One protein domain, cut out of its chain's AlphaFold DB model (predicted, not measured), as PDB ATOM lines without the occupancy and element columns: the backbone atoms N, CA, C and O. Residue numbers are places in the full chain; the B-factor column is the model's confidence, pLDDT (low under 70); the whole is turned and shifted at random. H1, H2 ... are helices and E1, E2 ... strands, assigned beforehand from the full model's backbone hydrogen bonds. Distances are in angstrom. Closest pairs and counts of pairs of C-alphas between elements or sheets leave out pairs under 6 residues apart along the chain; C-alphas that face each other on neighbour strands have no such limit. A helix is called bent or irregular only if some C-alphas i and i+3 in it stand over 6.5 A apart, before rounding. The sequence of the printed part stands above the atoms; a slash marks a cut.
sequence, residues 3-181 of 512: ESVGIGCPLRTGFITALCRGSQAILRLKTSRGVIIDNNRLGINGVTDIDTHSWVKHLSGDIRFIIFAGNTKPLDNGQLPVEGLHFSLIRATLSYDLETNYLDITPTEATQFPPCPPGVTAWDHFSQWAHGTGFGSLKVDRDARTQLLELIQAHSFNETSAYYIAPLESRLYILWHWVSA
ATOM      1  N   GLU A   3      16.461   5.110 -13.588       95.19
ATOM      2  CA  GLU A   3      17.624   4.790 -14.411       95.19
ATOM      3  C   GLU A   3      18.895   4.831 -13.556       95.19
ATOM      4  O   GLU A   3      19.022   5.653 -12.650       95.19
ATOM      5  N   SER A   4      19.830   3.915 -13.824       95.75
ATOM      6  CA  SER A   4      21.127   3.871 -13.145       95.75
ATOM      7  C   SER A   4      22.155   4.678 -13.934       95.75
ATOM      8  O   SER A   4      22.395   4.407 -15.110       95.75
ATOM      9  N   VAL A   5      22.801   5.627 -13.270       96.12
ATOM     10  CA  VAL A   5      23.887   6.460 -13.783       96.12
ATOM     11  C   VAL A   5      25.188   5.985 -13.145       96.12
ATOM     12  O   VAL A   5      25.360   6.072 -11.933       96.12
ATOM     13  N   GLY A   6      26.085   5.417 -13.951       94.19
ATOM     14  CA  GLY A   6      27.410   4.997 -13.491       94.19
ATOM     15  C   GLY A   6      28.336   6.193 -13.286       94.19
ATOM     16  O   GLY A   6      28.293   7.148 -14.061       94.19
ATOM     17  N   ILE A   7      29.182   6.124 -12.263       93.38
ATOM     18  CA  ILE A   7      30.186   7.144 -11.971       93.38
ATOM     19  C   ILE A   7      31.548   6.615 -12.427       93.38
ATOM     20  O   ILE A   7      31.988   5.547 -12.005       93.38
ATOM     21  N   GLY A   8      32.195   7.351 -13.334       91.06
ATOM     22  CA  GLY A   8      33.459   6.946 -13.960       91.06
ATOM     23  C   GLY A   8      34.723   7.428 -13.243       91.06
ATOM     24  O   GLY A   8      35.815   7.006 -13.604       91.06
ATOM     25  N   CYS A   9      34.588   8.303 -12.250       90.31
ATOM     26  CA  CYS A   9      35.687   8.936 -11.518       90.31
ATOM     27  C   CYS A   9      35.190   9.381 -10.135       90.31
ATOM     28  O   CYS A   9      33.985   9.562  -9.961       90.31
ATOM     29  N   PRO A  10      36.060   9.544  -9.127       88.00
ATOM     30  CA  PRO A  10      35.597   9.985  -7.820       88.00
ATOM     31  C   PRO A  10      35.033  11.407  -7.905       88.00
ATOM     32  O   PRO A  10      35.509  12.254  -8.670       88.00
ATOM     33  N   LEU A  11      34.016  11.672  -7.094       89.75
ATOM     34  CA  LEU A  11      33.392  12.985  -7.023       89.75
ATOM     35  C   LEU A  11      34.085  13.848  -5.972       89.75
ATOM     36  O   LEU A  11      34.561  13.364  -4.947       89.75
ATOM     37  N   ARG A  12      34.130  15.153  -6.210       86.75
ATOM     38  CA  ARG A  12      34.554  16.131  -5.203       86.75
ATOM     39  C   ARG A  12      33.456  16.320  -4.164       86.75
ATOM     40  O   ARG A  12      32.274  16.182  -4.471       86.75
ATOM     41  N   THR A  13      33.838  16.741  -2.965       76.62
ATOM     42  CA  THR A  13      32.912  17.035  -1.857       76.62
ATOM     43  C   THR A  13      31.837  18.062  -2.238       76.62
ATOM     44  O   THR A  13      30.675  17.895  -1.877       76.62
ATOM     45  N   GLY A  14      32.182  19.049  -3.077       80.81
ATOM     46  CA  GLY A  14      31.242  20.048  -3.601       80.81
ATOM     47  C   GLY A  14      30.058  19.472  -4.389       80.81
ATOM     48  O   GLY A  14      29.027  20.136  -4.487       80.81
ATOM     49  N   PHE A  15      30.155  18.228  -4.884       87.81
ATOM     50  CA  PHE A  15      29.025  17.527  -5.500       87.81
ATOM     51  C   PHE A  15      27.828  17.456  -4.552       87.81
ATOM     52  O   PHE A  15      26.704  17.680  -4.985       87.81
ATOM     53  N   ILE A  16      28.062  17.190  -3.262       84.56
ATOM     54  CA  ILE A  16      26.996  17.101  -2.259       84.56
ATOM     55  C   ILE A  16      26.303  18.439  -2.086       84.56
ATOM     56  O   ILE A  16      25.080  18.516  -2.156       84.56
ATOM     57  N   THR A  17      27.084  19.500  -1.922       79.75
ATOM     58  CA  THR A  17      26.554  20.849  -1.764       79.75
ATOM     59  C   THR A  17      25.730  21.252  -2.987       79.75
ATOM     60  O   THR A  17      24.629  21.783  -2.851       79.75
ATOM     61  N   ALA A  18      26.219  20.959  -4.193       84.38
ATOM     62  CA  ALA A  18      25.512  21.264  -5.429       84.38
ATOM     63  C   ALA A  18      24.262  20.385  -5.631       84.38
ATOM     64  O   ALA A  18      23.236  20.878  -6.099       84.38
ATOM     65  N   LEU A  19      24.311  19.118  -5.212       87.69
ATOM     66  CA  LEU A  19      23.174  18.203  -5.224       87.69
ATOM     67  C   LEU A  19      22.071  18.668  -4.266       87.69
ATOM     68  O   LEU A  19      20.931  18.797  -4.699       87.69
ATOM     69  N   CYS A  20      22.411  19.000  -3.013       84.38
ATOM     70  CA  CYS A  20      21.481  19.572  -2.033       84.38
ATOM     71  C   CYS A  20      20.815  20.853  -2.548       84.38
ATOM     72  O   CYS A  20      19.612  21.031  -2.381       84.38
ATOM     73  N   ARG A  21      21.583  21.735  -3.206       82.06
ATOM     74  CA  ARG A  21      21.046  22.959  -3.825       82.06
ATOM     75  C   ARG A  21      20.072  22.645  -4.958       82.06
ATOM     76  O   ARG A  21      19.016  23.262  -5.049       82.06
ATOM     77  N   GLY A  22      20.417  21.689  -5.819       82.50
ATOM     78  CA  GLY A  22      19.575  21.286  -6.944       82.50
ATOM     79  C   GLY A  22      18.246  20.661  -6.514       82.50
ATOM     80  O   GLY A  22      17.236  20.861  -7.185       82.50
ATOM     81  N   SER A  23      18.239  19.932  -5.396       84.25
ATOM     82  CA  SER A  23      17.040  19.290  -4.851       84.25
ATOM     83  C   SER A  23      16.287  20.129  -3.818       84.25
ATOM     84  O   SER A  23      15.205  19.723  -3.417       84.25
ATOM     85  N   GLN A  24      16.834  21.267  -3.373       84.81
ATOM     86  CA  GLN A  24      16.329  22.018  -2.210       84.81
ATOM     87  C   GLN A  24      16.205  21.147  -0.942       84.81
ATOM     88  O   GLN A  24      15.383  21.408  -0.060       84.81
ATOM     89  N   ALA A  25      17.032  20.102  -0.857       84.94
ATOM     90  CA  ALA A  25      16.993  19.138   0.226       84.94
ATOM     91  C   ALA A  25      17.741  19.650   1.452       84.94
ATOM     92  O   ALA A  25      18.805  20.272   1.353       84.94
ATOM     93  N   ILE A  26      17.244  19.271   2.623       83.56
ATOM     94  CA  ILE A  26      18.017  19.366   3.853       83.56
ATOM     95  C   ILE A  26      19.025  18.213   3.849       83.56
ATOM     96  O   ILE A  26      18.651  17.041   3.774       83.56
ATOM     97  N   LEU A  27      20.321  18.527   3.894       84.12
ATOM     98  CA  LEU A  27      21.344  17.489   4.009       84.12
ATOM     99  C   LEU A  27      21.242  16.830   5.380       84.12
ATOM    100  O   LEU A  27      21.203  17.543   6.376       84.12
ATOM    101  N   ARG A  28      21.246  15.498   5.423       83.56
ATOM    102  CA  ARG A  28      21.399  14.698   6.639       83.56
ATOM    103  C   ARG A  28      22.596  13.774   6.491       83.56
ATOM    104  O   ARG A  28      22.585  12.850   5.685       83.56
ATOM    105  N   LEU A  29      23.632  13.982   7.286       80.94
ATOM    106  CA  LEU A  29      24.702  13.004   7.407       80.94
ATOM    107  C   LEU A  29      24.283  11.958   8.441       80.94
ATOM    108  O   LEU A  29      24.088  12.290   9.610       80.94
ATOM    109  N   LYS A  30      24.127  10.708   8.002       75.88
ATOM    110  CA  LYS A  30      23.904   9.546   8.861       75.88
ATOM    111  C   LYS A  30      25.243   8.902   9.165       75.88
ATOM    112  O   LYS A  30      25.978   8.513   8.262       75.88
ATOM    113  N   THR A  31      25.556   8.771  10.440       69.94
ATOM    114  CA  THR A  31      26.747   8.044  10.861       69.94
ATOM    115  C   THR A  31      26.491   6.538  10.816       69.94
ATOM    116  O   THR A  31      25.349   6.080  10.893       69.94
ATOM    117  N   SER A  32      27.557   5.742  10.744       58.25
ATOM    118  CA  SER A  32      27.515   4.280  10.887       58.25
ATOM    119  C   SER A  32      26.942   3.849  12.248       58.25
ATOM    120  O   SER A  32      26.424   2.743  12.380       58.25
ATOM    121  N   ARG A  33      26.967   4.757  13.235       58.38
ATOM    122  CA  ARG A  33      26.384   4.617  14.577       58.38
ATOM    123  C   ARG A  33      24.944   5.163  14.686       58.38
ATOM    124  O   ARG A  33      24.393   5.198  15.778       58.38
ATOM    125  N   GLY A  34      24.317   5.576  13.578       61.44
ATOM    126  CA  GLY A  34      22.909   6.003  13.532       61.44
ATOM    127  C   GLY A  34      22.633   7.449  13.961       61.44
ATOM    128  O   GLY A  34      21.472   7.842  14.060       61.44
ATOM    129  N   VAL A  35      23.672   8.256  14.188       62.91
ATOM    130  CA  VAL A  35      23.541   9.683  14.516       62.91
ATOM    131  C   VAL A  35      23.245  10.477  13.244       62.91
ATOM    132  O   VAL A  35      23.787  10.175  12.183       62.91
ATOM    133  N   ILE A  36      22.375  11.482  13.343       73.00
ATOM    134  CA  ILE A  36      21.917  12.291  12.212       73.00
ATOM    135  C   ILE A  36      22.318  13.752  12.433       73.00
ATOM    136  O   ILE A  36      21.945  14.342  13.444       73.00
ATOM    137  N   ILE A  37      23.041  14.336  11.475       68.88
ATOM    138  CA  ILE A  37      23.465  15.749  11.484       68.88
ATOM    139  C   ILE A  37      22.844  16.463  10.291       68.88
ATOM    140  O   ILE A  37      22.966  15.965   9.174       68.88
ATOM    141  N   ASP A  38      22.218  17.623  10.500       75.75
ATOM    142  CA  ASP A  38      21.596  18.404   9.427       75.75
ATOM    143  C   ASP A  38      22.463  19.569   8.896       75.75
ATOM    144  O   ASP A  38      23.449  19.986   9.509       75.75
ATOM    145  N   ASN A  39      22.098  20.110   7.727       70.94
ATOM    146  CA  ASN A  39      22.815  21.230   7.098       70.94
ATOM    147  C   ASN A  39      22.811  22.532   7.915       70.94
ATOM    148  O   ASN A  39      23.759  23.310   7.789       70.94
ATOM    149  N   ASN A  40      21.784  22.771   8.738       69.06
ATOM    150  CA  ASN A  40      21.685  23.963   9.578       69.06
ATOM    151  C   ASN A  40      22.850  24.012  10.559       69.06
ATOM    152  O   ASN A  40      23.430  25.073  10.773       69.06
ATOM    153  N   ARG A  41      23.230  22.852  11.099       61.09
ATOM    154  CA  ARG A  41      24.403  22.727  11.961       61.09
ATOM    155  C   ARG A  41      25.703  22.740  11.182       61.09
ATOM    156  O   ARG A  41      26.681  23.295  11.656       61.09
ATOM    157  N   LEU A  42      25.729  22.183   9.974       62.53
ATOM    158  CA  LEU A  42      26.926  22.210   9.129       62.53
ATOM    159  C   LEU A  42      27.283  23.615   8.628       62.53
ATOM    160  O   LEU A  42      28.395  23.802   8.142       62.53
ATOM    161  N   GLY A  43      26.411  24.616   8.774       55.56
ATOM    162  CA  GLY A  43      26.692  25.988   8.346       55.56
ATOM    163  C   GLY A  43      26.805  26.130   6.827       55.56
ATOM    164  O   GLY A  43      27.425  27.067   6.338       55.56
ATOM    165  N   ILE A  44      26.148  25.248   6.064       60.28
ATOM    166  CA  ILE A  44      26.053  25.321   4.589       60.28
ATOM    167  C   ILE A  44      25.079  26.457   4.163       60.28
ATOM    168  O   ILE A  44      24.587  26.531   3.035       60.28
ATOM    169  N   ASN A  45      24.792  27.387   5.075       47.59
ATOM    170  CA  ASN A  45      23.890  28.510   4.887       47.59
ATOM    171  C   ASN A  45      24.640  29.645   4.189       47.59
ATOM    172  O   ASN A  45      25.364  30.405   4.824       47.59
ATOM    173  N   GLY A  46      24.473  29.760   2.872       46.53
ATOM    174  CA  GLY A  46      25.115  30.855   2.145       46.53
ATOM    175  C   GLY A  46      24.735  31.078   0.689       46.53
ATOM    176  O   GLY A  46      25.377  31.906   0.055       46.53
ATOM    177  N   VAL A  47      23.746  30.389   0.108       46.50
ATOM    178  CA  VAL A  47      23.420  30.619  -1.314       46.50
ATOM    179  C   VAL A  47      21.914  30.635  -1.541       46.50
ATOM    180  O   VAL A  47      21.318  29.678  -2.024       46.50
ATOM    181  N   THR A  48      21.304  31.750  -1.158       43.16
ATOM    182  CA  THR A  48      19.975  32.170  -1.602       43.16
ATOM    183  C   THR A  48      20.155  32.937  -2.907       43.16
ATOM    184  O   THR A  48      20.612  34.071  -2.847       43.16
ATOM    185  N   ASP A  49      19.939  32.286  -4.053       45.91
ATOM    186  CA  ASP A  49      19.487  32.900  -5.326       45.91
ATOM    187  C   ASP A  49      19.892  32.048  -6.534       45.91
ATOM    188  O   ASP A  49      20.670  32.456  -7.398       45.91
ATOM    189  N   ILE A  50      19.339  30.839  -6.629       50.00
ATOM    190  CA  ILE A  50      19.180  30.200  -7.934       50.00
ATOM    191  C   ILE A  50      17.741  29.699  -8.005       50.00
ATOM    192  O   ILE A  50      17.319  28.904  -7.167       50.00
ATOM    193  N   ASP A  51      16.994  30.184  -8.998       51.03
ATOM    194  CA  ASP A  51      15.680  29.664  -9.377       51.03
ATOM    195  C   ASP A  51      15.839  28.210  -9.849       51.03
ATOM    196  O   ASP A  51      16.059  27.929 -11.028       51.03
ATOM    197  N   THR A  52      15.776  27.260  -8.919       54.25
ATOM    198  CA  THR A  52      15.806  25.830  -9.229       54.25
ATOM    199  C   THR A  52      14.487  25.187  -8.835       54.25
ATOM    200  O   THR A  52      14.158  25.024  -7.664       54.25
ATOM    201  N   HIS A  53      13.711  24.773  -9.836       64.50
ATOM    202  CA  HIS A  53      12.685  23.763  -9.617       64.50
ATOM    203  C   HIS A  53      13.368  22.467  -9.155       64.50
ATOM    204  O   HIS A  53      14.291  21.998  -9.824       64.50
ATOM    205  N   SER A  54      12.913  21.889  -8.037       67.81
ATOM    206  CA  SER A  54      13.356  20.567  -7.571       67.81
ATOM    207  C   SER A  54      13.187  19.544  -8.695       67.81
ATOM    208  O   SER A  54      12.066  19.176  -9.053       67.81
ATOM    209  N   TRP A  55      14.304  19.098  -9.267       81.00
ATOM    210  CA  TRP A  55      14.312  18.212 -10.434       81.00
ATOM    211  C   TRP A  55      14.491  16.734 -10.066       81.00
ATOM    212  O   TRP A  55      14.214  15.868 -10.892       81.00
ATOM    213  N   VAL A  56      14.881  16.430  -8.826       82.81
ATOM    214  CA  VAL A  56      15.014  15.059  -8.311       82.81
ATOM    215  C   VAL A  56      13.824  14.742  -7.408       82.81
ATOM    216  O   VAL A  56      13.538  15.507  -6.491       82.81
ATOM    217  N   LYS A  57      13.131  13.621  -7.638       87.38
ATOM    218  CA  LYS A  57      12.105  13.093  -6.715       87.38
ATOM    219  C   LYS A  57      12.638  11.906  -5.920       87.38
ATOM    220  O   LYS A  57      12.317  11.755  -4.752       87.38
ATOM    221  N   HIS A  58      13.479  11.090  -6.542       90.00
ATOM    222  CA  HIS A  58      14.143   9.959  -5.917       90.00
ATOM    223  C   HIS A  58      15.596   9.907  -6.371       90.00
ATOM    224  O   HIS A  58      15.899   9.941  -7.567       90.00
ATOM    225  N   LEU A  59      16.489   9.755  -5.403       92.56
ATOM    226  CA  LEU A  59      17.895   9.470  -5.639       92.56
ATOM    227  C   LEU A  59      18.320   8.404  -4.643       92.56
ATOM    228  O   LEU A  59      18.072   8.537  -3.452       92.56
ATOM    229  N   SER A  60      18.964   7.345  -5.116       95.38
ATOM    230  CA  SER A  60      19.642   6.404  -4.224       95.38
ATOM    231  C   SER A  60      20.863   5.809  -4.894       95.38
ATOM    232  O   SER A  60      20.840   5.569  -6.095       95.38
ATOM    233  N   GLY A  61      21.927   5.539  -4.157       93.31
ATOM    234  CA  GLY A  61      23.082   4.875  -4.747       93.31
ATOM    235  C   GLY A  61      24.307   4.904  -3.867       93.31
ATOM    236  O   GLY A  61      24.292   5.496  -2.795       93.31
ATOM    237  N   ASP A  62      25.366   4.281  -4.357       91.75
ATOM    238  CA  ASP A  62      26.668   4.267  -3.705       91.75
ATOM    239  C   ASP A  62      27.608   5.090  -4.557       91.75
ATOM    240  O   ASP A  62      27.701   4.837  -5.757       91.75
ATOM    241  N   ILE A  63      28.324   6.036  -3.964       91.69
ATOM    242  CA  ILE A  63      29.306   6.842  -4.689       91.69
ATOM    243  C   ILE A  63      30.595   6.934  -3.886       91.69
ATOM    244  O   ILE A  63      30.600   6.720  -2.673       91.69
ATOM    245  N   ARG A  64      31.700   7.234  -4.569       89.31
ATOM    246  CA  ARG A  64      32.982   7.502  -3.923       89.31
ATOM    247  C   ARG A  64      33.392   8.961  -4.091       89.31
ATOM    248  O   ARG A  64      33.395   9.486  -5.204       89.31
ATOM    249  N   PHE A  65      33.763   9.583  -2.981       86.69
ATOM    250  CA  PHE A  65      34.275  10.942  -2.901       86.69
ATOM    251  C   PHE A  65      35.776  10.940  -2.719       86.69
ATOM    252  O   PHE A  65      36.291  10.152  -1.932       86.69
ATOM    253  N   ILE A  66      36.465  11.857  -3.386       83.62
ATOM    254  CA  ILE A  66      37.856  12.157  -3.067       83.62
ATOM    255  C   ILE A  66      37.928  13.371  -2.149       83.62
ATOM    256  O   ILE A  66      37.239  14.376  -2.352       83.62
ATOM    257  N   ILE A  67      38.777  13.258  -1.138       78.31
ATOM    258  CA  ILE A  67      38.994  14.275  -0.122       78.31
ATOM    259  C   ILE A  67      40.485  14.527   0.018       78.31
ATOM    260  O   ILE A  67      41.280  13.587  -0.012       78.31
ATOM    261  N   PHE A  68      40.833  15.799   0.184       73.94
ATOM    262  CA  PHE A  68      42.198  16.277   0.349       73.94
ATOM    263  C   PHE A  68      42.345  16.856   1.754       73.94
ATOM    264  O   PHE A  68      41.589  17.750   2.123       73.94
ATOM    265  N   ALA A  69      43.313  16.373   2.522       65.69
ATOM    266  CA  ALA A  69      43.677  16.936   3.815       65.69
ATOM    267  C   ALA A  69      45.147  17.363   3.790       65.69
ATOM    268  O   ALA A  69      46.003  16.636   3.285       65.69
ATOM    269  N   GLY A  70      45.443  18.548   4.317       58.88
ATOM    270  CA  GLY A  70      46.809  19.050   4.430       58.88
ATOM    271  C   GLY A  70      46.902  20.573   4.389       58.88
ATOM    272  O   GLY A  70      46.035  21.263   3.849       58.88
ATOM    273  N   ASN A  71      47.983  21.096   4.970       51.31
ATOM    274  CA  ASN A  71      48.299  22.517   4.940       51.31
ATOM    275  C   ASN A  71      48.778  22.902   3.544       51.31
ATOM    276  O   ASN A  71      49.866  22.518   3.125       51.31
ATOM    277  N   THR A  72      47.997  23.716   2.842       51.97
ATOM    278  CA  THR A  72      48.427  24.292   1.570       51.97
ATOM    279  C   THR A  72      48.524  25.797   1.724       51.97
ATOM    280  O   THR A  72      47.540  26.489   1.975       51.97
ATOM    281  N   LYS A  73      49.746  26.324   1.598       53.59
ATOM    282  CA  LYS A  73      49.902  27.740   1.284       53.59
ATOM    283  C   LYS A  73      49.527  27.899  -0.191       53.59
ATOM    284  O   LYS A  73      50.139  27.216  -1.016       53.59
ATOM    285  N   PRO A  74      48.537  28.738  -0.537       54.59
ATOM    286  CA  PRO A  74      48.298  29.077  -1.932       54.59
ATOM    287  C   PRO A  74      49.586  29.647  -2.525       54.59
ATOM    288  O   PRO A  74      50.217  30.514  -1.920       54.59
ATOM    289  N   LEU A  75      49.998  29.132  -3.682       57.91
ATOM    290  CA  LEU A  75      51.043  29.766  -4.480       57.91
ATOM    291  C   LEU A  75      50.501  31.097  -5.021       57.91
ATOM    292  O   LEU A  75      49.291  31.266  -5.181       57.91
ATOM    293  N   ASP A  76      51.396  32.021  -5.377       59.72
ATOM    294  CA  ASP A  76      51.042  33.352  -5.906       59.72
ATOM    295  C   ASP A  76      50.184  33.305  -7.191       59.72
ATOM    296  O   ASP A  76      49.578  34.298  -7.587       59.72
ATOM    297  N   ASN A  77      50.100  32.143  -7.844       61.25
ATOM    298  CA  ASN A  77      49.273  31.888  -9.023       61.25
ATOM    299  C   ASN A  77      47.897  31.259  -8.700       61.25
ATOM    300  O   ASN A  77      47.175  30.873  -9.619       61.25
ATOM    301  N   GLY A  78      47.542  31.118  -7.418       54.94
ATOM    302  CA  GLY A  78      46.295  30.499  -6.962       54.94
ATOM    303  C   GLY A  78      46.261  28.970  -7.060       54.94
ATOM    304  O   GLY A  78      45.219  28.377  -6.784       54.94
ATOM    305  N   GLN A  79      47.365  28.319  -7.438       56.84
ATOM    306  CA  GLN A  79      47.481  26.862  -7.402       56.84
ATOM    307  C   GLN A  79      47.953  26.410  -6.018       56.84
ATOM    308  O   GLN A  79      48.788  27.058  -5.386       56.84
ATOM    309  N   LEU A  80      47.425  25.290  -5.531       58.94
ATOM    310  CA  LEU A  80      47.875  24.688  -4.277       58.94
ATOM    311  C   LEU A  80      48.879  23.575  -4.607       58.94
ATOM    312  O   LEU A  80      48.566  22.723  -5.445       58.94
ATOM    313  N   PRO A  81      50.081  23.567  -4.001       67.00
ATOM    314  CA  PRO A  81      51.003  22.457  -4.170       67.00
ATOM    315  C   PRO A  81      50.355  21.206  -3.576       67.00
ATOM    316  O   PRO A  81      49.829  21.235  -2.466       67.00
ATOM    317  N   VAL A  82      50.358  20.117  -4.340       70.12
ATOM    318  CA  VAL A  82      49.755  18.842  -3.918       70.12
ATOM    319  C   VAL A  82      50.713  17.980  -3.101       70.12
ATOM    320  O   VAL A  82      50.294  17.004  -2.490       70.12
ATOM    321  N   GLU A  83      51.993  18.345  -3.081       74.06
ATOM    322  CA  GLU A  83      53.034  17.678  -2.306       74.06
ATOM    323  C   GLU A  83      52.683  17.669  -0.814       74.06
ATOM    324  O   GLU A  83      52.341  18.701  -0.237       74.06
ATOM    325  N   GLY A  84      52.735  16.486  -0.200       69.25
ATOM    326  CA  GLY A  84      52.386  16.313   1.212       69.25
ATOM    327  C   GLY A  84      50.884  16.329   1.518       69.25
ATOM    328  O   GLY A  84      50.513  16.162   2.677       69.25
ATOM    329  N   LEU A  85      50.004  16.477   0.518       70.06
ATOM    330  CA  LEU A  85      48.573  16.268   0.731       70.06
ATOM    331  C   LEU A  85      48.279  14.794   1.004       70.06
ATOM    332  O   LEU A  85      48.779  13.898   0.317       70.06
ATOM    333  N   HIS A  86      47.403  14.567   1.975       73.88
ATOM    334  CA  HIS A  86      46.786  13.282   2.249       73.88
ATOM    335  C   HIS A  86      45.487  13.171   1.461       73.88
ATOM    336  O   HIS A  86      44.673  14.098   1.431       73.88
ATOM    337  N   PHE A  87      45.284  12.017   0.835       80.19
ATOM    338  CA  PHE A  87      44.086  11.738   0.057       80.19
ATOM    339  C   PHE A  87      43.287  10.649   0.749       80.19
ATOM    340  O   PHE A  87      43.832   9.655   1.234       80.19
ATOM    341  N   SER A  88      41.975  10.821   0.771       80.88
ATOM    342  CA  SER A  88      41.057   9.784   1.219       80.88
ATOM    343  C   SER A  88      39.953   9.601   0.195       80.88
ATOM    344  O   SER A  88      39.366  10.571  -0.288       80.88
ATOM    345  N   LEU A  89      39.692   8.346  -0.150       84.31
ATOM    346  CA  LEU A  89      38.572   7.936  -0.977       84.31
ATOM    347  C   LEU A  89      37.468   7.423  -0.061       84.31
ATOM    348  O   LEU A  89      37.607   6.371   0.556       84.31
ATOM    349  N   ILE A  90      36.373   8.165   0.031       84.50
ATOM    350  CA  ILE A  90      35.262   7.842   0.920       84.50
ATOM    351  C   ILE A  90      34.112   7.288   0.109       84.50
ATOM    352  O   ILE A  90      33.558   7.976  -0.744       84.50
ATOM    353  N   ARG A  91      33.718   6.050   0.384       87.94
ATOM    354  CA  ARG A  91      32.470   5.493  -0.122       87.94
ATOM    355  C   ARG A  91      31.331   5.959   0.770       87.94
ATOM    356  O   ARG A  91      31.413   5.835   1.989       87.94
ATOM    357  N   ALA A  92      30.248   6.435   0.173       88.81
ATOM    358  CA  ALA A  92      29.019   6.709   0.897       88.81
ATOM    359  C   ALA A  92      27.802   6.221   0.119       88.81
ATOM    360  O   ALA A  92      27.793   6.233  -1.114       88.81
ATOM    361  N   THR A  93      26.770   5.825   0.854       90.88
ATOM    362  CA  THR A  93      25.435   5.633   0.304       90.88
ATOM    363  C   THR A  93      24.681   6.956   0.363       90.88
ATOM    364  O   THR A  93      24.774   7.701   1.340       90.88
ATOM    365  N   LEU A  94      23.962   7.280  -0.703       92.88
ATOM    366  CA  LEU A  94      23.083   8.435  -0.788       92.88
ATOM    367  C   LEU A  94      21.654   7.933  -0.874       92.88
ATOM    368  O   LEU A  94      21.375   6.990  -1.617       92.88
ATOM    369  N   SER A  95      20.746   8.595  -0.171       93.44
ATOM    370  CA  SER A  95      19.312   8.430  -0.377       93.44
ATOM    371  C   SER A  95      18.598   9.762  -0.204       93.44
ATOM    372  O   SER A  95      18.696  10.386   0.845       93.44
ATOM    373  N   TYR A  96      17.870  10.187  -1.227       92.88
ATOM    374  CA  TYR A  96      16.983  11.337  -1.183       92.88
ATOM    375  C   TYR A  96      15.537  10.870  -1.134       92.88
ATOM    376  O   TYR A  96      15.129  10.021  -1.933       92.88
ATOM    377  N   ASP A  97      14.779  11.476  -0.231       85.19
ATOM    378  CA  ASP A  97      13.357  11.238  -0.058       85.19
ATOM    379  C   ASP A  97      12.593  12.559  -0.195       85.19
ATOM    380  O   ASP A  97      12.809  13.497   0.574       85.19
ATOM    381  N   LEU A  98      11.700  12.625  -1.188       86.25
ATOM    382  CA  LEU A  98      10.873  13.797  -1.469       86.25
ATOM    383  C   LEU A  98       9.839  14.065  -0.371       86.25
ATOM    384  O   LEU A  98       9.503  15.223  -0.140       86.25
ATOM    385  N   GLU A  99       9.318  13.026   0.290       86.31
ATOM    386  CA  GLU A  99       8.295  13.203   1.328       86.31
ATOM    387  C   GLU A  99       8.877  13.919   2.542       86.31
ATOM    388  O   GLU A  99       8.241  14.794   3.128       86.31
ATOM    389  N   THR A 100      10.112  13.563   2.891       86.62
ATOM    390  CA  THR A 100      10.806  14.150   4.033       86.62
ATOM    391  C   THR A 100      11.722  15.316   3.641       86.62
ATOM    392  O   THR A 100      12.169  16.053   4.515       86.62
ATOM    393  N   ASN A 101      11.943  15.539   2.341       89.19
ATOM    394  CA  ASN A 101      12.832  16.554   1.767       89.19
ATOM    395  C   ASN A 101      14.268  16.497   2.317       89.19
ATOM    396  O   ASN A 101      14.924  17.520   2.544       89.19
ATOM    397  N   TYR A 102      14.768  15.286   2.551       89.31
ATOM    398  CA  TYR A 102      16.104  15.084   3.090       89.31
ATOM    399  C   TYR A 102      16.986  14.305   2.127       89.31
ATOM    400  O   TYR A 102      16.581  13.282   1.575       89.31
ATOM    401  N   LEU A 103      18.225  14.774   1.979       90.81
ATOM    402  CA  LEU A 103      19.300  14.026   1.342       90.81
ATOM    403  C   LEU A 103      20.147  13.374   2.428       90.81
ATOM    404  O   LEU A 103      20.977  14.032   3.051       90.81
ATOM    405  N   ASP A 104      19.944  12.082   2.634       88.94
ATOM    406  CA  ASP A 104      20.741  11.290   3.554       88.94
ATOM    407  C   ASP A 104      22.045  10.841   2.889       88.94
ATOM    408  O   ASP A 104      22.036  10.294   1.785       88.94
ATOM    409  N   ILE A 105      23.161  11.023   3.587       88.00
ATOM    410  CA  ILE A 105      24.477  10.510   3.205       88.00
ATOM    411  C   ILE A 105      24.972   9.620   4.329       88.00
ATOM    412  O   ILE A 105      25.072  10.076   5.463       88.00
ATOM    413  N   THR A 106      25.315   8.372   4.022       85.12
ATOM    414  CA  THR A 106      25.896   7.436   4.992       85.12
ATOM    415  C   THR A 106      27.262   6.978   4.495       85.12
ATOM    416  O   THR A 106      27.330   6.148   3.588       85.12
ATOM    417  N   PRO A 107      28.369   7.515   5.028       83.00
ATOM    418  CA  PRO A 107      29.700   6.992   4.748       83.00
ATOM    419  C   PRO A 107      29.783   5.522   5.173       83.00
ATOM    420  O   PRO A 107      29.313   5.150   6.247       83.00
ATOM    421  N   THR A 108      30.344   4.679   4.312       80.19
ATOM    422  CA  THR A 108      30.427   3.224   4.514       80.19
ATOM    423  C   THR A 108      31.852   2.696   4.535       80.19
ATOM    424  O   THR A 108      32.090   1.632   5.094       80.19
ATOM    425  N   GLU A 109      32.795   3.410   3.925       80.06
ATOM    426  CA  GLU A 109      34.195   3.001   3.805       80.06
ATOM    427  C   GLU A 109      35.053   4.254   3.608       80.06
ATOM    428  O   GLU A 109      34.645   5.155   2.869       80.06
ATOM    429  N   ALA A 110      36.243   4.306   4.204       79.88
ATOM    430  CA  ALA A 110      37.284   5.241   3.792       79.88
ATOM    431  C   ALA A 110      38.575   4.488   3.489       79.88
ATOM    432  O   ALA A 110      39.057   3.689   4.286       79.88
ATOM    433  N   THR A 111      39.143   4.770   2.323       81.31
ATOM    434  CA  THR A 111      40.454   4.279   1.913       81.31
ATOM    435  C   THR A 111      41.424   5.444   1.925       81.31
ATOM    436  O   THR A 111      41.223   6.431   1.217       81.31
ATOM    437  N   GLN A 112      42.478   5.338   2.725       77.50
ATOM    438  CA  GLN A 112      43.529   6.344   2.788       77.50
ATOM    439  C   GLN A 112      44.644   6.003   1.803       77.50
ATOM    440  O   GLN A 112      45.025   4.841   1.652       77.50
ATOM    441  N   PHE A 113      45.178   7.027   1.149       81.25
ATOM    442  CA  PHE A 113      46.354   6.911   0.296       81.25
ATOM    443  C   PHE A 113      47.557   7.563   0.986       81.25
ATOM    444  O   PHE A 113      47.376   8.480   1.794       81.25
ATOM    445  N   PRO A 114      48.793   7.131   0.678       82.19
ATOM    446  CA  PRO A 114      49.975   7.796   1.209       82.19
ATOM    447  C   PRO A 114      50.066   9.255   0.728       82.19
ATOM    448  O   PRO A 114      49.390   9.624  -0.240       82.19
ATOM    449  N   PRO A 115      50.904  10.088   1.372       81.25
ATOM    450  CA  PRO A 115      51.123  11.471   0.952       81.25
ATOM    451  C   PRO A 115      51.529  11.572  -0.522       81.25
ATOM    452  O   PRO A 115      52.259  10.708  -1.019       81.25
ATOM    453  N   CYS A 116      51.093  12.633  -1.214       79.75
ATOM    454  CA  CYS A 116      51.540  12.882  -2.589       79.75
ATOM    455  C   CYS A 116      53.066  13.062  -2.619       79.75
ATOM    456  O   CYS A 116      53.566  13.959  -1.925       79.75
ATOM    457  N   PRO A 117      53.805  12.292  -3.436       83.56
ATOM    458  CA  PRO A 117      55.229  12.517  -3.612       83.56
ATOM    459  C   PRO A 117      55.512  13.877  -4.276       83.56
ATOM    460  O   PRO A 117      54.687  14.364  -5.061       83.56
ATOM    461  N   PRO A 118      56.696  14.465  -4.032       82.75
ATOM    462  CA  PRO A 118      57.141  15.669  -4.729       82.75
ATOM    463  C   PRO A 118      57.143  15.463  -6.249       82.75
ATOM    464  O   PRO A 118      57.618  14.442  -6.748       82.75
ATOM    465  N   GLY A 119      56.627  16.441  -6.997       81.88
ATOM    466  CA  GLY A 119      56.623  16.423  -8.466       81.88
ATOM    467  C   GLY A 119      55.595  15.493  -9.127       81.88
ATOM    468  O   GLY A 119      55.572  15.413 -10.354       81.88
ATOM    469  N   VAL A 120      54.734  14.821  -8.354       82.19
ATOM    470  CA  VAL A 120      53.622  14.008  -8.873       82.19
ATOM    471  C   VAL A 120      52.327  14.814  -8.791       82.19
ATOM    472  O   VAL A 120      52.072  15.486  -7.791       82.19
ATOM    473  N   THR A 121      51.494  14.774  -9.836       82.62
ATOM    474  CA  THR A 121      50.189  15.445  -9.786       82.62
ATOM    475  C   THR A 121      49.233  14.688  -8.861       82.62
ATOM    476  O   THR A 121      49.302  13.465  -8.731       82.62
ATOM    477  N   ALA A 122      48.274  15.394  -8.252       80.44
ATOM    478  CA  ALA A 122      47.237  14.754  -7.441       80.44
ATOM    479  C   ALA A 122      46.453  13.689  -8.230       80.44
ATOM    480  O   ALA A 122      46.033  12.686  -7.658       80.44
ATOM    481  N   TRP A 123      46.262  13.900  -9.537       85.00
ATOM    482  CA  TRP A 123      45.584  12.943 -10.408       85.00
ATOM    483  C   TRP A 123      46.426  11.693 -10.669       85.00
ATOM    484  O   TRP A 123      45.891  10.590 -10.570       85.00
ATOM    485  N   ASP A 124      47.718  11.841 -10.967       85.94
ATOM    486  CA  ASP A 124      48.607  10.701 -11.217       85.94
ATOM    487  C   ASP A 124      48.757   9.843  -9.966       85.94
ATOM    488  O   ASP A 124      48.616   8.619 -10.024       85.94
ATOM    489  N   HIS A 125      48.960  10.499  -8.819       86.88
ATOM    490  CA  HIS A 125      49.024   9.825  -7.530       86.88
ATOM    491  C   HIS A 125      47.713   9.097  -7.239       86.88
ATOM    492  O   HIS A 125      47.709   7.888  -7.028       86.88
ATOM    493  N   PHE A 126      46.571   9.781  -7.335       86.19
ATOM    494  CA  PHE A 126      45.272   9.136  -7.157       86.19
ATOM    495  C   PHE A 126      45.073   7.941  -8.102       86.19
ATOM    496  O   PHE A 126      44.654   6.872  -7.663       86.19
ATOM    497  N   SER A 127      45.393   8.094  -9.388       86.75
ATOM    498  CA  SER A 127      45.193   7.059 -10.410       86.75
ATOM    499  C   SER A 127      46.021   5.805 -10.136       86.75
ATOM    500  O   SER A 127      45.549   4.696 -10.385       86.75
ATOM    501  N   GLN A 128      47.227   5.967  -9.585       89.81
ATOM    502  CA  GLN A 128      48.079   4.855  -9.172       89.81
ATOM    503  C   GLN A 128      47.422   4.012  -8.070       89.81
ATOM    504  O   GLN A 128      47.449   2.784  -8.139       89.81
ATOM    505  N   TRP A 129      46.821   4.661  -7.071       85.62
ATOM    506  CA  TRP A 129      46.261   3.985  -5.898       85.62
ATOM    507  C   TRP A 129      44.806   3.543  -6.070       85.62
ATOM    508  O   TRP A 129      44.378   2.567  -5.460       85.62
ATOM    509  N   ALA A 130      44.042   4.228  -6.917       84.06
ATOM    510  CA  ALA A 130      42.636   3.929  -7.162       84.06
ATOM    511  C   ALA A 130      42.412   2.946  -8.322       84.06
ATOM    512  O   ALA A 130      41.258   2.643  -8.645       84.06
ATOM    513  N   HIS A 131      43.473   2.431  -8.953       84.19
ATOM    514  CA  HIS A 131      43.349   1.513 -10.082       84.19
ATOM    515  C   HIS A 131      42.479   0.296  -9.723       84.19
ATOM    516  O   HIS A 131      42.760  -0.448  -8.787       84.19
ATOM    517  N   GLY A 132      41.426   0.056 -10.510       84.06
ATOM    518  CA  GLY A 132      40.495  -1.060 -10.304       84.06
ATOM    519  C   GLY A 132      39.398  -0.797  -9.268       84.06
ATOM    520  O   GLY A 132      38.530  -1.647  -9.073       84.06
ATOM    521  N   THR A 133      39.378   0.383  -8.646       83.38
ATOM    522  CA  THR A 133      38.298   0.780  -7.739       83.38
ATOM    523  C   THR A 133      37.122   1.312  -8.557       83.38
ATOM    524  O   THR A 133      37.255   2.287  -9.290       83.38
ATOM    525  N   GLY A 134      35.946   0.689  -8.455       87.06
ATOM    526  CA  GLY A 134      34.726   1.264  -9.043       87.06
ATOM    527  C   GLY A 134      34.308   2.531  -8.290       87.06
ATOM    528  O   GLY A 134      34.477   2.587  -7.081       87.06
ATOM    529  N   PHE A 135      33.720   3.540  -8.932       91.12
ATOM    530  CA  PHE A 135      33.322   4.784  -8.233       91.12
ATOM    531  C   PHE A 135      31.846   4.836  -7.839       91.12
ATOM    532  O   PHE A 135      31.401   5.796  -7.212       91.12
ATOM    533  N   GLY A 136      31.116   3.764  -8.149       93.12
ATOM    534  CA  GLY A 136      29.727   3.579  -7.762       93.12
ATOM    535  C   GLY A 136      28.725   3.996  -8.840       93.12
ATOM    536  O   GLY A 136      29.063   4.153 -10.017       93.12
ATOM    537  N   SER A 137      27.460   4.102  -8.449       95.38
ATOM    538  CA  SER A 137      26.355   4.475  -9.325       95.38
ATOM    539  C   SER A 137      25.194   5.083  -8.542       95.38
ATOM    540  O   SER A 137      24.967   4.767  -7.375       95.38
ATOM    541  N   LEU A 138      24.431   5.943  -9.216       95.25
ATOM    542  CA  LEU A 138      23.234   6.592  -8.692       95.25
ATOM    543  C   LEU A 138      22.007   6.146  -9.484       95.25
ATOM    544  O   LEU A 138      21.998   6.190 -10.709       95.25
ATOM    545  N   LYS A 139      20.949   5.742  -8.793       95.56
ATOM    546  CA  LYS A 139      19.613   5.527  -9.345       95.56
ATOM    547  C   LYS A 139      18.822   6.818  -9.207       95.56
ATOM    548  O   LYS A 139      18.637   7.292  -8.087       95.56
ATOM    549  N   VAL A 140      18.344   7.350 -10.326       94.81
ATOM    550  CA  VAL A 140      17.558   8.592 -10.379       94.81
ATOM    551  C   VAL A 140      16.302   8.440 -11.213       94.81
ATOM    552  O   VAL A 140      16.173   7.501 -12.004       94.81
ATOM    553  N   ASP A 141      15.370   9.375 -11.053       94.12
ATOM    554  CA  ASP A 141      14.257   9.521 -11.984       94.12
ATOM    555  C   ASP A 141      14.774   9.775 -13.406       94.12
ATOM    556  O   ASP A 141      15.724  10.526 -13.627       94.12
ATOM    557  N   ARG A 142      14.110   9.170 -14.392       94.00
ATOM    558  CA  ARG A 142      14.462   9.315 -15.810       94.00
ATOM    559  C   ARG A 142      14.563  10.777 -16.264       94.00
ATOM    560  O   ARG A 142      15.471  11.118 -17.018       94.00
ATOM    561  N   ASP A 143      13.677  11.631 -15.761       92.75
ATOM    562  CA  ASP A 143      13.608  13.053 -16.121       92.75
ATOM    563  C   ASP A 143      14.740  13.888 -15.491       92.75
ATOM    564  O   ASP A 143      15.027  14.983 -15.967       92.75
ATOM    565  N   ALA A 144      15.397  13.352 -14.455       91.12
ATOM    566  CA  ALA A 144      16.504  13.967 -13.720       91.12
ATOM    567  C   ALA A 144      17.889  13.564 -14.264       91.12
ATOM    568  O   ALA A 144      18.922  14.070 -13.821       91.12
ATOM    569  N   ARG A 145      17.944  12.604 -15.197       93.81
ATOM    570  CA  ARG A 145      19.202  11.995 -15.648       93.81
ATOM    571  C   ARG A 145      20.162  13.006 -16.268       93.81
ATOM    572  O   ARG A 145      21.360  12.933 -16.005       93.81
ATOM    573  N   THR A 146      19.663  13.905 -17.112       93.31
ATOM    574  CA  THR A 146      20.507  14.862 -17.841       93.31
ATOM    575  C   THR A 146      21.167  15.846 -16.880       93.31
ATOM    576  O   THR A 146      22.382  16.007 -16.918       93.31
ATOM    577  N   GLN A 147      20.393  16.410 -15.954       92.00
ATOM    578  CA  GLN A 147      20.888  17.348 -14.947       92.00
ATOM    579  C   GLN A 147      21.873  16.664 -13.990       92.00
ATOM    580  O   GLN A 147      22.897  17.246 -13.641       92.00
ATOM    581  N   LEU A 148      21.621  15.402 -13.606       93.00
ATOM    582  CA  LEU A 148      22.566  14.649 -12.778       93.00
ATOM    583  C   LEU A 148      23.892  14.401 -13.504       93.00
ATOM    584  O   LEU A 148      24.945  14.499 -12.885       93.00
ATOM    585  N   LEU A 149      23.859  14.074 -14.799       94.19
ATOM    586  CA  LEU A 149      25.077  13.868 -15.587       94.19
ATOM    587  C   LEU A 149      25.908  15.147 -15.690       94.19
ATOM    588  O   LEU A 149      27.123  15.087 -15.512       94.19
ATOM    589  N   GLU A 150      25.263  16.291 -15.916       93.12
ATOM    590  CA  GLU A 150      25.922  17.602 -15.906       93.12
ATOM    591  C   GLU A 150      26.540  17.901 -14.534       93.12
ATOM    592  O   GLU A 150      27.697  18.314 -14.446       93.12
ATOM    593  N   LEU A 151      25.805  17.615 -13.453       91.38
ATOM    594  CA  LEU A 151      26.274  17.806 -12.083       91.38
ATOM    595  C   LEU A 151      27.477  16.915 -11.745       91.38
ATOM    596  O   LEU A 151      28.447  17.398 -11.159       91.38
ATOM    597  N   ILE A 152      27.411  15.631 -12.117       93.50
ATOM    598  CA  ILE A 152      28.508  14.667 -11.981       93.50
ATOM    599  C   ILE A 152      29.720  15.201 -12.733       93.50
ATOM    600  O   ILE A 152      30.768  15.373 -12.128       93.50
ATOM    601  N   GLN A 153      29.566  15.553 -14.011       92.19
ATOM    602  CA  GLN A 153      30.661  16.045 -14.842       92.19
ATOM    603  C   GLN A 153      31.318  17.307 -14.267       92.19
ATOM    604  O   GLN A 153      32.542  17.418 -14.301       92.19
ATOM    605  N   ALA A 154      30.527  18.230 -13.712       89.38
ATOM    606  CA  ALA A 154      31.028  19.456 -13.096       89.38
ATOM    607  C   ALA A 154      31.844  19.210 -11.811       89.38
ATOM    608  O   ALA A 154      32.710  20.018 -11.476       89.38
ATOM    609  N   HIS A 155      31.592  18.106 -11.100       90.69
ATOM    610  CA  HIS A 155      32.244  17.787  -9.822       90.69
ATOM    611  C   HIS A 155      33.146  16.551  -9.874       90.69
ATOM    612  O   HIS A 155      33.724  16.171  -8.855       90.69
ATOM    613  N   SER A 156      33.293  15.937 -11.042       90.56
ATOM    614  CA  SER A 156      34.256  14.878 -11.295       90.56
ATOM    615  C   SER A 156      35.669  15.363 -10.997       90.56
ATOM    616  O   SER A 156      36.112  16.397 -11.503       90.56
ATOM    617  N   PHE A 157      36.412  14.609 -10.198       87.25
ATOM    618  CA  PHE A 157      37.849  14.810 -10.091       87.25
ATOM    619  C   PHE A 157      38.525  14.180 -11.311       87.25
ATOM    620  O   PHE A 157      38.306  13.010 -11.623       87.25
ATOM    621  N   ASN A 158      39.290  14.988 -12.036       84.38
ATOM    622  CA  ASN A 158      40.013  14.617 -13.248       84.38
ATOM    623  C   ASN A 158      41.275  15.483 -13.381       84.38
ATOM    624  O   ASN A 158      41.463  16.445 -12.633       84.38
ATOM    625  N   GLU A 159      42.105  15.162 -14.368       77.50
ATOM    626  CA  GLU A 159      43.376  15.839 -14.639       77.50
ATOM    627  C   GLU A 159      43.239  17.364 -14.804       77.50
ATOM    628  O   GLU A 159      44.051  18.127 -14.286       77.50
ATOM    629  N   THR A 160      42.177  17.838 -15.463       74.38
ATOM    630  CA  THR A 160      41.985  19.272 -15.742       74.38
ATOM    631  C   THR A 160      41.470  20.059 -14.541       74.38
ATOM    632  O   THR A 160      41.752  21.248 -14.413       74.38
ATOM    633  N   SER A 161      40.728  19.413 -13.645       68.44
ATOM    634  CA  SER A 161      40.156  20.055 -12.462       68.44
ATOM    635  C   SER A 161      41.093  20.000 -11.251       68.44
ATOM    636  O   SER A 161      40.904  20.773 -10.308       68.44
ATOM    637  N   ALA A 162      42.085  19.100 -11.232       59.50
ATOM    638  CA  ALA A 162      42.927  18.794 -10.066       59.50
ATOM    639  C   ALA A 162      43.683  20.000  -9.468       59.50
ATOM    640  O   ALA A 162      44.094  19.949  -8.314       59.50
ATOM    641  N   TYR A 163      43.805  21.095 -10.218       56.53
ATOM    642  CA  TYR A 163      44.470  22.331  -9.795       56.53
ATOM    643  C   TYR A 163      43.677  23.175  -8.791       56.53
ATOM    644  O   TYR A 163      44.261  24.027  -8.126       56.53
ATOM    645  N   TYR A 164      42.362  22.968  -8.690       56.28
ATOM    646  CA  TYR A 164      41.503  23.728  -7.786       56.28
ATOM    647  C   TYR A 164      40.978  22.811  -6.687       56.28
ATOM    648  O   TYR A 164      40.005  22.076  -6.883       56.28
ATOM    649  N   ILE A 165      41.648  22.836  -5.538       54.19
ATOM    650  CA  ILE A 165      41.164  22.210  -4.312       54.19
ATOM    651  C   ILE A 165      40.441  23.315  -3.551       54.19
ATOM    652  O   ILE A 165      41.067  24.252  -3.061       54.19
ATOM    653  N   ALA A 166      39.110  23.249  -3.507       51.59
ATOM    654  CA  ALA A 166      38.366  24.104  -2.593       51.59
ATOM    655  C   ALA A 166      38.807  23.749  -1.164       51.59
ATOM    656  O   ALA A 166      38.968  22.553  -0.888       51.59
ATOM    657  N   PRO A 167      39.022  24.738  -0.274       46.53
ATOM    658  CA  PRO A 167      39.305  24.449   1.120       46.53
ATOM    659  C   PRO A 167      38.213  23.513   1.614       46.53
ATOM    660  O   PRO A 167      37.022  23.750   1.400       46.53
ATOM    661  N   LEU A 168      38.650  22.397   2.181       51.34
ATOM    662  CA  LEU A 168      37.774  21.428   2.802       51.34
ATOM    663  C   LEU A 168      36.793  22.188   3.696       51.34
ATOM    664  O   LEU A 168      37.216  23.003   4.518       51.34
ATOM    665  N   GLU A 169      35.496  21.903   3.585       57.75
ATOM    666  CA  GLU A 169      34.615  22.139   4.720       57.75
ATOM    667  C   GLU A 169      35.139  21.201   5.811       57.75
ATOM    668  O   GLU A 169      34.824  20.012   5.815       57.75
ATOM    669  N   SER A 170      36.025  21.704   6.676       51.91
ATOM    670  CA  SER A 170      36.695  20.963   7.758       51.91
ATOM    671  C   SER A 170      35.713  20.088   8.545       51.91
ATOM    672  O   SER A 170      36.036  18.983   8.961       51.91
ATOM    673  N   ARG A 171      34.465  20.545   8.617       58.09
ATOM    674  CA  ARG A 171      33.273  19.878   9.147       58.09
ATOM    675  C   ARG A 171      33.003  18.524   8.499       58.09
ATOM    676  O   ARG A 171      32.914  17.526   9.198       58.09
ATOM    677  N   LEU A 172      32.899  18.465   7.170       62.03
ATOM    678  CA  LEU A 172      32.622  17.220   6.450       62.03
ATOM    679  C   LEU A 172      33.777  16.233   6.590       62.03
ATOM    680  O   LEU A 172      33.535  15.045   6.744       62.03
ATOM    681  N   TYR A 173      35.018  16.713   6.590       61.69
ATOM    682  CA  TYR A 173      36.180  15.852   6.799       61.69
ATOM    683  C   TYR A 173      36.202  15.209   8.175       61.69
ATOM    684  O   TYR A 173      36.366  14.001   8.256       61.69
ATOM    685  N   ILE A 174      35.986  15.991   9.230       57.47
ATOM    686  CA  ILE A 174      35.987  15.490  10.609       57.47
ATOM    687  C   ILE A 174      34.840  14.508  10.812       57.47
ATOM    688  O   ILE A 174      35.026  13.413  11.338       57.47
ATOM    689  N   LEU A 175      33.660  14.855  10.299       58.66
ATOM    690  CA  LEU A 175      32.510  13.969  10.357       58.66
ATOM    691  C   LEU A 175      32.731  12.697   9.541       58.66
ATOM    692  O   LEU A 175      32.335  11.620   9.963       58.66
ATOM    693  N   TRP A 176      33.383  12.771   8.388       67.19
ATOM    694  CA  TRP A 176      33.684  11.577   7.613       67.19
ATOM    695  C   TRP A 176      34.804  10.732   8.213       67.19
ATOM    696  O   TRP A 176      34.698   9.508   8.169       67.19
ATOM    697  N   HIS A 177      35.831  11.349   8.795       60.59
ATOM    698  CA  HIS A 177      36.888  10.660   9.529       60.59
ATOM    699  C   HIS A 177      36.275   9.810  10.644       60.59
ATOM    700  O   HIS A 177      36.438   8.591  10.653       60.59
ATOM    701  N   TRP A 178      35.422  10.421  11.464       57.34
ATOM    702  CA  TRP A 178      34.750   9.746  12.569       57.34
ATOM    703  C   TRP A 178      33.797   8.631  12.111       57.34
ATOM    704  O   TRP A 178      33.754   7.543  12.683       57.34
ATOM    705  N   VAL A 179      33.037   8.860  11.035       55.97
ATOM    706  CA  VAL A 179      32.065   7.868  10.545       55.97
ATOM    707  C   VAL A 179      32.727   6.680   9.845       55.97
ATOM    708  O   VAL A 179      32.178   5.575   9.852       55.97
ATOM    709  N   SER A 180      33.888   6.907   9.232       54.44
ATOM    710  CA  SER A 180      34.593   5.920   8.415       54.44
ATOM    711  C   SER A 180      35.584   5.050   9.179       54.44
ATOM    712  O   SER A 180      36.214   4.214   8.537       54.44
ATOM    713  N   ALA A 181      35.701   5.213  10.505       49.38
ATOM    714  CA  ALA A 181      36.623   4.486  11.376       49.38
ATOM    715  C   ALA A 181      36.418   2.955  11.338       49.38
ATOM    716  O   ALA A 181      35.876   2.323  12.244       49.38
TER     717      ALA A 181
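AT A GLANCE: This is residues 3 to 181 of the 512 residues of an uncharacterized protein of Babesia bovis (UniProt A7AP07). A twisted sheet of seven strands, with the long meander E4, E5 and E6 in its middle, each strand the antiparallel neighbour of the one before, has H1 and H4 side by side over one face. H3 crosses one end of E5 and E6, H5 stands beside E6, and the small hairpin E2 and E3 makes the edge past E6. The printed part has 179 residues, with five named helices and seven named strands in the order E1 H1 E2 E3 H2 E4 E5 E6 H3 E7 H4 H5. The sheet, in the order E1 E7 E4 E5 E6 E2 E3, is mixed, and the class is mixed, helices and strands. The whole is compact, with a radius of gyration of the C-alphas of 16.2 A, and spans 49 by 34 by 31 A.

HOW THE PARTS SIT: Edge strand E1, residues 3 to 6, is antiparallel to E7, residues 136 to 141, with N 5 and O 138 2.7 A apart. E7 is antiparallel to E4, residues 58 to 69, with N 139 and O 60 at 2.7 A. E4 and E5, residues 86 to 97, form a hairpin, with N 65 and O 90 at 2.8 A. E5 and E6, residues 102 to 113, form another, with N 93 and O 106 at 2.8 A. E6 is parallel to E2, residues 26 to 30, at 47 degrees, with N 28 and O 103 at 2.8 A. E2 and edge strand E3, residues 36 to 38, form a hairpin, with N 29 and O 37 at 2.8 A. H1, residues 14 to 23, runs along the strands at a height over the sheet of 8.7 A, 13 degrees from E6 on the local plane. H4, residues 142 to 155, is on the same face, over E7 at a height of 9.1 A. Residues 151 to 155 of H4 alone touch H1, opposite ways at a shallow tilt of 28 degrees; the closest C-alphas, of Phe 15 and His 155, are 5.4 A apart. H3, residues 122 to 130, runs across the strands, 76 degrees from E5 on the local plane. H5, residues 170 to 179, is only just at the sheet's level, at a height of 4.0 A; its closest C-alpha pair with E6 is Val 179 and Pro 107, 6.3 A. H2, residues 39 to 42, only grazes the sheet and is too short for an O i to N i+4 pair. Every such pair is within hydrogen-bond range in H1, H3 and H5, and 8 of 10 in H4.

IN THESE COORDINATES: E1 begins at C-alpha 3, (17.624, 4.790, -14.411). E4 is 31.9 A long and bends by 65 degrees at residue 61; E5 is 33.6 A long. E6, 31.5 A, bends by 56 degrees at residue 109. E7 measures 17.1 A, H1 14.3 A and H5 14.2 A. H4 measures 20.6 A and is irregular, with C-alphas 143 and 146 7.3 A apart. H5 ends at C-alpha 179, (32.065, 7.868, 10.545).

THE WHOLE: The C-alphas farthest apart, of Glu 99 and Gly 119, are 49.4 A apart. The printed part has no cut. The links H2 to E4, E4 to E5 and H4 to H5 are long. The mean pLDDT of the printed part is 77.2; 56 residues are under 70, among them 40 to 54, 69 to 81 and 161 to 181.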